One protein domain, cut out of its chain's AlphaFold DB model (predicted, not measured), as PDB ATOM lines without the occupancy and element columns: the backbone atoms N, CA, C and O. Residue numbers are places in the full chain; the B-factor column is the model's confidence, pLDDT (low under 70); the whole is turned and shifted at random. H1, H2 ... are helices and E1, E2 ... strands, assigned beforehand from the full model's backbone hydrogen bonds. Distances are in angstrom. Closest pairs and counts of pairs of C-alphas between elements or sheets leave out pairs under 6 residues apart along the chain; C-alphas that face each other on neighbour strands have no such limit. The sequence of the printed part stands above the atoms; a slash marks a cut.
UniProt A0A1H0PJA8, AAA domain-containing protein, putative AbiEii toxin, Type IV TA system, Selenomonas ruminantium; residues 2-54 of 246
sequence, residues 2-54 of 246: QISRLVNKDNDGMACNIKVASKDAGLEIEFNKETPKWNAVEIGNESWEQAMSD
ATOM      1  N   GLN A   2     111.103 135.029 105.228       73.00
ATOM      2  CA  GLN A   2     111.684 136.229 105.875       73.00
ATOM      3  C   GLN A   2     112.900 135.802 106.705       73.00
ATOM      4  O   GLN A   2     112.714 135.125 107.717       73.00
ATOM      5  N   ILE A   3     114.108 136.195 106.295       80.12
ATOM      6  CA  ILE A   3     115.371 135.772 106.922       80.12
ATOM      7  C   ILE A   3     115.501 136.282 108.364       80.12
ATOM      8  O   ILE A   3     116.028 135.592 109.230       80.12
ATOM      9  N   SER A   4     114.880 137.423 108.673       81.50
ATOM     10  CA  SER A   4     114.809 137.986 110.027       81.50
ATOM     11  C   SER A   4     114.127 137.075 111.055       81.50
ATOM     12  O   SER A   4     114.334 137.244 112.254       81.50
ATOM     13  N   ARG A   5     113.345 136.071 110.624       79.38
ATOM     14  CA  ARG A   5     112.752 135.067 111.527       79.38
ATOM     15  C   ARG A   5     113.770 134.082 112.101       79.38
ATOM     16  O   ARG A   5     113.437 133.402 113.066       79.38
ATOM     17  N   LEU A   6     114.960 134.000 111.510       79.81
ATOM     18  CA  LEU A   6     116.052 133.149 111.983       79.81
ATOM     19  C   LEU A   6     116.835 133.796 113.138       79.81
ATOM     20  O   LEU A   6     117.626 133.124 113.791       79.81
ATOM     21  N   VAL A   7     116.608 135.084 113.412       81.50
ATOM     22  CA  VAL A   7     117.251 135.813 114.512       81.50
ATOM     23  C   VAL A   7     116.458 135.608 115.804       81.50
ATOM     24  O   VAL A   7     115.225 135.683 115.807       81.50
ATOM     25  N   ASN A   8     117.156 135.379 116.920       75.00
ATOM     26  CA  ASN A   8     116.524 135.345 118.237       75.00
ATOM     27  C   ASN A   8     115.923 136.726 118.564       75.00
ATOM     28  O   ASN A   8     116.613 137.741 118.517       75.00
ATOM     29  N   LYS A   9     114.626 136.755 118.887       68.12
ATOM     30  CA  LYS A   9     113.861 137.988 119.122       68.12
ATOM     31  C   LYS A   9     114.098 138.611 120.496       68.12
ATOM     32  O   LYS A   9     113.775 139.782 120.669       68.12
ATOM     33  N   ASP A  10     114.644 137.848 121.439       68.44
ATOM     34  CA  ASP A  10     114.771 138.266 122.837       68.44
ATOM     35  C   ASP A  10     116.060 139.060 123.116       68.44
ATOM     36  O   ASP A  10     116.209 139.630 124.193       68.44
ATOM     37  N   ASN A  11     116.976 139.144 122.140       61.34
ATOM     38  CA  ASN A  11     118.215 139.915 122.244       61.34
ATOM     39  C   ASN A  11     118.208 141.105 121.281       61.34
ATOM     40  O   ASN A  11     118.352 140.963 120.064       61.34
ATOM     41  N   ASP A  12     118.058 142.300 121.846       56.59
ATOM     42  CA  ASP A  12     117.982 143.547 121.094       56.59
ATOM     43  C   ASP A  12     119.346 143.878 120.457       56.59
ATOM     44  O   ASP A  12     120.315 144.178 121.149       56.59
ATOM     45  N   GLY A  13     119.429 143.804 119.123       59.19
ATOM     46  CA  GLY A  13     120.590 144.272 118.350       59.19
ATOM     47  C   GLY A  13     121.583 143.209 117.869       59.19
ATOM     48  O   GLY A  13     122.590 143.579 117.271       59.19
ATOM     49  N   MET A  14     121.329 141.909 118.062       64.56
ATOM     50  CA  MET A  14     122.201 140.883 117.473       64.56
ATOM     51  C   MET A  14     121.970 140.747 115.962       64.56
ATOM     52  O   MET A  14     120.885 140.379 115.507       64.56
ATOM     53  N   ALA A  15     123.019 141.036 115.191       74.88
ATOM     54  CA  ALA A  15     123.126 140.634 113.798       74.88
ATOM     55  C   ALA A  15     123.494 139.145 113.738       74.88
ATOM     56  O   ALA A  15     124.397 138.681 114.436       74.88
ATOM     57  N   CYS A  16     122.768 138.384 112.926       86.25
ATOM     58  CA  CYS A  16     123.175 137.054 112.516       86.25
ATOM     59  C   CYS A  16     124.194 137.193 111.390       86.25
ATOM     60  O   CYS A  16     124.009 137.985 110.465       86.25
ATOM     61  N   ASN A  17     125.262 136.412 111.486       88.81
ATOM     62  CA  ASN A  17     126.338 136.398 110.519       88.81
ATOM     63  C   ASN A  17     126.589 134.954 110.085       88.81
ATOM     64  O   ASN A  17     126.842 134.083 110.920       88.81
ATOM     65  N   ILE A  18     126.478 134.704 108.787       90.19
ATOM     66  CA  ILE A  18     126.727 133.407 108.171       90.19
ATOM     67  C   ILE A  18     127.969 133.555 107.307       90.19
ATOM     68  O   ILE A  18     128.004 134.411 106.429       90.19
ATOM     69  N   LYS A  19     128.969 132.701 107.532       91.94
ATOM     70  CA  LYS A  19     130.171 132.633 106.698       91.94
ATOM     71  C   LYS A  19     130.227 131.289 106.000       91.94
ATOM     72  O   LYS A  19     130.203 130.247 106.652       91.94
ATOM     73  N   VAL A  20     130.337 131.328 104.683       90.19
ATOM     74  CA  VAL A  20     130.555 130.164 103.830       90.19
ATOM     75  C   VAL A  20     131.912 130.337 103.166       90.19
ATOM     76  O   VAL A  20     132.254 131.422 102.704       90.19
ATOM     77  N   ALA A  21     132.717 129.281 103.146       89.81
ATOM     78  CA  ALA A  21     134.048 129.318 102.562       89.81
ATOM     79  C   ALA A  21     134.253 128.138 101.615       89.81
ATOM     80  O   ALA A  21     133.833 127.014 101.889       89.81
ATOM     81  N   SER A  22     134.940 128.415 100.518       86.50
ATOM     82  CA  SER A  22     135.521 127.435  99.612       86.50
ATOM     83  C   SER A  22     137.050 127.537  99.682       86.50
ATOM     84  O   SER A  22     137.596 128.283 100.498       86.50
ATOM     85  N   LYS A  23     137.765 126.792  98.832       85.38
ATOM     86  CA  LYS A  23     139.224 126.945  98.716       85.38
ATOM     87  C   LYS A  23     139.629 128.312  98.158       85.38
ATOM     88  O   LYS A  23     140.682 128.815  98.535       85.38
ATOM     89  N   ASP A  24     138.791 128.888  97.298       88.12
ATOM     90  CA  ASP A  24     139.170 130.003  96.426       88.12
ATOM     91  C   ASP A  24     138.422 131.310  96.750       88.12
ATOM     92  O   ASP A  24     138.863 132.387  96.356       88.12
ATOM     93  N   ALA A  25     137.317 131.240  97.498       92.44
ATOM     94  CA  ALA A  25     136.500 132.395  97.872       92.44
ATOM     95  C   ALA A  25     135.745 132.183  99.195       92.44
ATOM     96  O   ALA A  25     135.488 131.050  99.611       92.44
ATOM     97  N   GLY A  26     135.339 133.286  99.825       93.56
ATOM     98  CA  GLY A  26     134.436 133.304 100.973       93.56
ATOM     99  C   GLY A  26     133.241 134.218 100.715       93.56
ATOM    100  O   GLY A  26     133.378 135.237 100.043       93.56
ATOM    101  N   LEU A  27     132.089 133.839 101.258       94.12
ATOM    102  CA  LEU A  27     130.852 134.606 101.251       94.12
ATOM    103  C   LEU A  27     130.411 134.827 102.695       94.12
ATOM    104  O   LEU A  27     130.324 133.884 103.483       94.12
ATOM    105  N   GLU A  28     130.122 136.073 103.039       94.56
ATOM    106  CA  GLU A  28     129.585 136.447 104.340       94.56
ATOM    107  C   GLU A  28     128.235 137.136 104.155       94.56
ATOM    108  O   GLU A  28     128.090 138.038 103.331       94.56
ATOM    109  N   ILE A  29     127.239 136.669 104.904       92.38
ATOM    110  CA  ILE A  29     125.864 137.156 104.866       92.38
ATOM    111  C   ILE A  29     125.518 137.665 106.259       92.38
ATOM    112  O   ILE A  29     125.547 136.906 107.230       92.38
ATOM    113  N   GLU A  30     125.164 138.941 106.357       91.69
ATOM    114  CA  GLU A  30     124.773 139.590 107.602       91.69
ATOM    115  C   GLU A  30     123.323 140.077 107.534       91.69
ATOM    116  O   GLU A  30     122.909 140.778 106.609       91.69
ATOM    117  N   PHE A  31     122.523 139.717 108.533       91.19
ATOM    118  CA  PHE A  31     121.140 140.170 108.650       91.19
ATOM    119  C   PHE A  31     120.725 140.297 110.110       91.19
ATOM    120  O   PHE A  31     121.287 139.673 111.002       91.19
ATOM    121  N   ASN A  32     119.701 141.096 110.378       89.56
ATOM    122  CA  ASN A  32     119.173 141.299 111.720       89.56
ATOM    123  C   ASN A  32     117.633 141.274 111.704       89.56
ATOM    124  O   ASN A  32     116.995 140.979 110.689       89.56
ATOM    125  N   LYS A  33     117.016 141.571 112.852       85.19
ATOM    126  CA  LYS A  33     115.551 141.601 113.009       85.19
ATOM    127  C   LYS A  33     114.839 142.589 112.066       85.19
ATOM    128  O   LYS A  33     113.657 142.409 111.784       85.19
ATOM    129  N   GLU A  34     115.540 143.617 111.595       85.88
ATOM    130  CA  GLU A  34     115.017 144.678 110.728       85.88
ATOM    131  C   GLU A  34     115.200 144.356 109.242       85.88
ATOM    132  O   GLU A  34     114.590 145.013 108.398       85.88
ATOM    133  N   THR A  35     115.981 143.321 108.902       86.06
ATOM    134  CA  THR A  35     116.215 142.912 107.517       86.06
ATOM    135  C   THR A  35     114.900 142.492 106.845       86.06
ATOM    136  O   THR A  35     114.267 141.506 107.253       86.06
ATOM    137  N   PRO A  36     114.459 143.205 105.792       80.94
ATOM    138  CA  PRO A  36     113.231 142.869 105.095       80.94
ATOM    139  C   PRO A  36     113.458 141.695 104.139       80.94
ATOM    140  O   PRO A  36     114.418 141.673 103.372       80.94
ATOM    141  N   LYS A  37     112.509 140.749 104.121       82.50
ATOM    142  CA  LYS A  37     112.504 139.589 103.208       82.50
ATOM    143  C   LYS A  37     113.834 138.815 103.253       82.50
ATOM    144  O   LYS A  37     114.085 138.161 104.259       82.50
ATOM    145  N   TRP A  38     114.629 138.881 102.188       78.94
ATOM    146  CA  TRP A  38     115.925 138.220 102.010       78.94
ATOM    147  C   TRP A  38     117.065 139.223 101.770       78.94
ATOM    148  O   TRP A  38     118.137 138.831 101.338       78.94
ATOM    149  N   ASN A  39     116.840 140.520 102.014       84.38
ATOM    150  CA  ASN A  39     117.786 141.589 101.672       84.38
ATOM    151  C   ASN A  39     118.915 141.705 102.714       84.38
ATOM    152  O   ASN A  39     119.066 142.746 103.356       84.38
ATOM    153  N   ALA A  40     119.637 140.613 102.944       87.81
ATOM    154  CA  ALA A  40     120.811 140.596 103.801       87.81
ATOM    155  C   ALA A  40     121.962 141.393 103.167       87.81
ATOM    156  O   ALA A  40     121.985 141.632 101.959       87.81
ATOM    157  N   VAL A  41     122.910 141.832 103.992       90.38
ATOM    158  CA  VAL A  41     124.167 142.407 103.513       90.38
ATOM    159  C   VAL A  41     125.069 141.255 103.093       90.38
ATOM    160  O   VAL A  41     125.348 140.369 103.897       90.38
ATOM    161  N   GLU A  42     125.522 141.279 101.846       92.44
ATOM    162  CA  GLU A  42     126.390 140.254 101.271       92.44
ATOM    163  C   GLU A  42     127.796 140.820 101.056       92.44
ATOM    164  O   GLU A  42     127.979 141.875 100.444       92.44
ATOM    165  N   ILE A  43     128.806 140.117 101.562       93.38
ATOM    166  CA  ILE A  43     130.218 140.486 101.460       93.38
ATOM    167  C   ILE A  43     130.947 139.346 100.748       93.38
ATOM    168  O   ILE A  43     130.895 138.197 101.185       93.38
ATOM    169  N   GLY A  44     131.640 139.665  99.652       92.56
ATOM    170  CA  GLY A  44     132.376 138.681  98.848       92.56
ATOM    171  C   GLY A  44     131.558 137.989  97.747       92.56
ATOM    172  O   GLY A  44     132.083 137.070  97.119       92.56
ATOM    173  N   ASN A  45     130.320 138.430  97.472       92.00
ATOM    174  CA  ASN A  45     129.436 137.772  96.498       92.00
ATOM    175  C   ASN A  45     130.043 137.679  95.087       92.00
ATOM    176  O   ASN A  45     130.082 136.597  94.518       92.00
ATOM    177  N   GLU A  46     130.620 138.761  94.554       91.69
ATOM    178  CA  GLU A  46     131.233 138.734  93.211       91.69
ATOM    179  C   GLU A  46     132.359 137.690  93.105       91.69
ATOM    180  O   GLU A  46     132.404 136.899  92.164       91.69
ATOM    181  N   SER A  47     133.257 137.646  94.098       91.75
ATOM    182  CA  SER A  47     134.330 136.644  94.136       91.75
ATOM    183  C   SER A  47     133.800 135.223  94.318       91.75
ATOM    184  O   SER A  47     134.384 134.279  93.790       91.75
ATOM    185  N   TRP A  48     132.698 135.066  95.054       92.25
ATOM    186  CA  TRP A  48     132.044 133.782  95.262       92.25
ATOM    187  C   TRP A  48     131.408 133.264  93.972       92.25
ATOM    188  O   TRP A  48     131.695 132.140  93.571       92.25
ATOM    189  N   GLU A  49     130.611 134.086  93.286       89.69
ATOM    190  CA  GLU A  49     129.979 133.744  92.006       89.69
ATOM    191  C   GLU A  49     131.019 133.384  90.942       89.69
ATOM    192  O   GLU A  49     130.842 132.417  90.203       89.69
ATOM    193  N   GLN A  50     132.138 134.112  90.902       90.25
ATOM    194  CA  GLN A  50     133.227 133.803  89.983       90.25
ATOM    195  C   GLN A  50     133.917 132.475  90.325       90.25
ATOM    196  O   GLN A  50     134.207 131.692  89.423       90.25
ATOM    197  N   ALA A  51     134.197 132.210  91.603       88.06
ATOM    198  CA  ALA A  51     134.860 130.974  92.018       88.06
ATOM    199  C   ALA A  51     133.951 129.742  91.871       88.06
ATOM    200  O   ALA A  51     134.434 128.646  91.596       88.06
ATOM    201  N   MET A  52     132.642 129.914  92.062       86.94
ATOM    202  CA  MET A  52     131.647 128.839  92.059       86.94
ATOM    203  C   MET A  52     130.875 128.739  90.735       86.94
ATOM    204  O   MET A  52     129.864 128.046  90.687       86.94
ATOM    205  N   SER A  53     131.333 129.382  89.655       84.56
ATOM    206  CA  SER A  53     130.594 129.462  88.382       84.56
ATOM    207  C   SER A  53     130.254 128.100  87.765       84.56
ATOM    208  O   SER A  53     129.265 127.977  87.046       84.56
ATOM    209  N   ASP A  54     131.066 127.081  88.056       82.38
ATOM    210  CA  ASP A  54     130.894 125.713  87.555       82.38
ATOM    211  C   ASP A  54     130.236 124.766  88.579       82.38
ATOM    212  O   ASP A  54     130.023 123.583  88.287       82.38
TER     213      ASP A  54
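What this domain is: This is residues 2 to 54 of the 246 residues of the protein "AAA domain-containing protein, putative AbiEii toxin, Type IV TA system" of Selenomonas ruminantium (UniProt A0A1H0PJA8). A narrow three-stranded sheet, the long hairpin E1 and E2 with short E3 along E2, runs through a rod with a small helix toward each end: H2 packs by the start of E2, and H1 grazes the sheet near E2's end. The 53 printed residues, under half in named elements, run H1 E1 E2 E3 H2, mixed helices and strands. The sheet, E1 - E2 - E3, is a meander, each strand the antiparallel neighbour of the one before. The whole is loose, radius of gyration of the C-alphas 12.8 A, spanning 39 by 18 by 13 A.

Where its parts are: Find C-alpha 16 at (123.175, 137.054, 112.516); E1 runs 16.6 A to residue 21. E2, residues 26 to 31, runs 16.8 A; E3 is residues 41 to 43. H1 is residues 3 to 6; H2, residues 45 to 51, ends at C-alpha 51 (134.860, 130.974, 92.018).

How they stand to each other: In hairpin E1 and E2, see N 18 and O 29, 2.9 A; in hairpin E2 and E3, N 30 and O 41, 2.9 A. H2 is on the sheet, its closest C-alphas to E2 being Asn 45 and Leu 27, 5.9 A. H1 only grazes it, closest C-alphas Ser 4 and Phe 31, 6.8 A. In H2 every O i to N i+4 pair is within hydrogen-bond range; H1 is too short for one.

The domain as a whole: The farthest C-alphas, Asp 10 and Asp 54, are 40.8 A apart. The printed part has no cut and no long link; pLDDT is under 70 at residues 9 to 14.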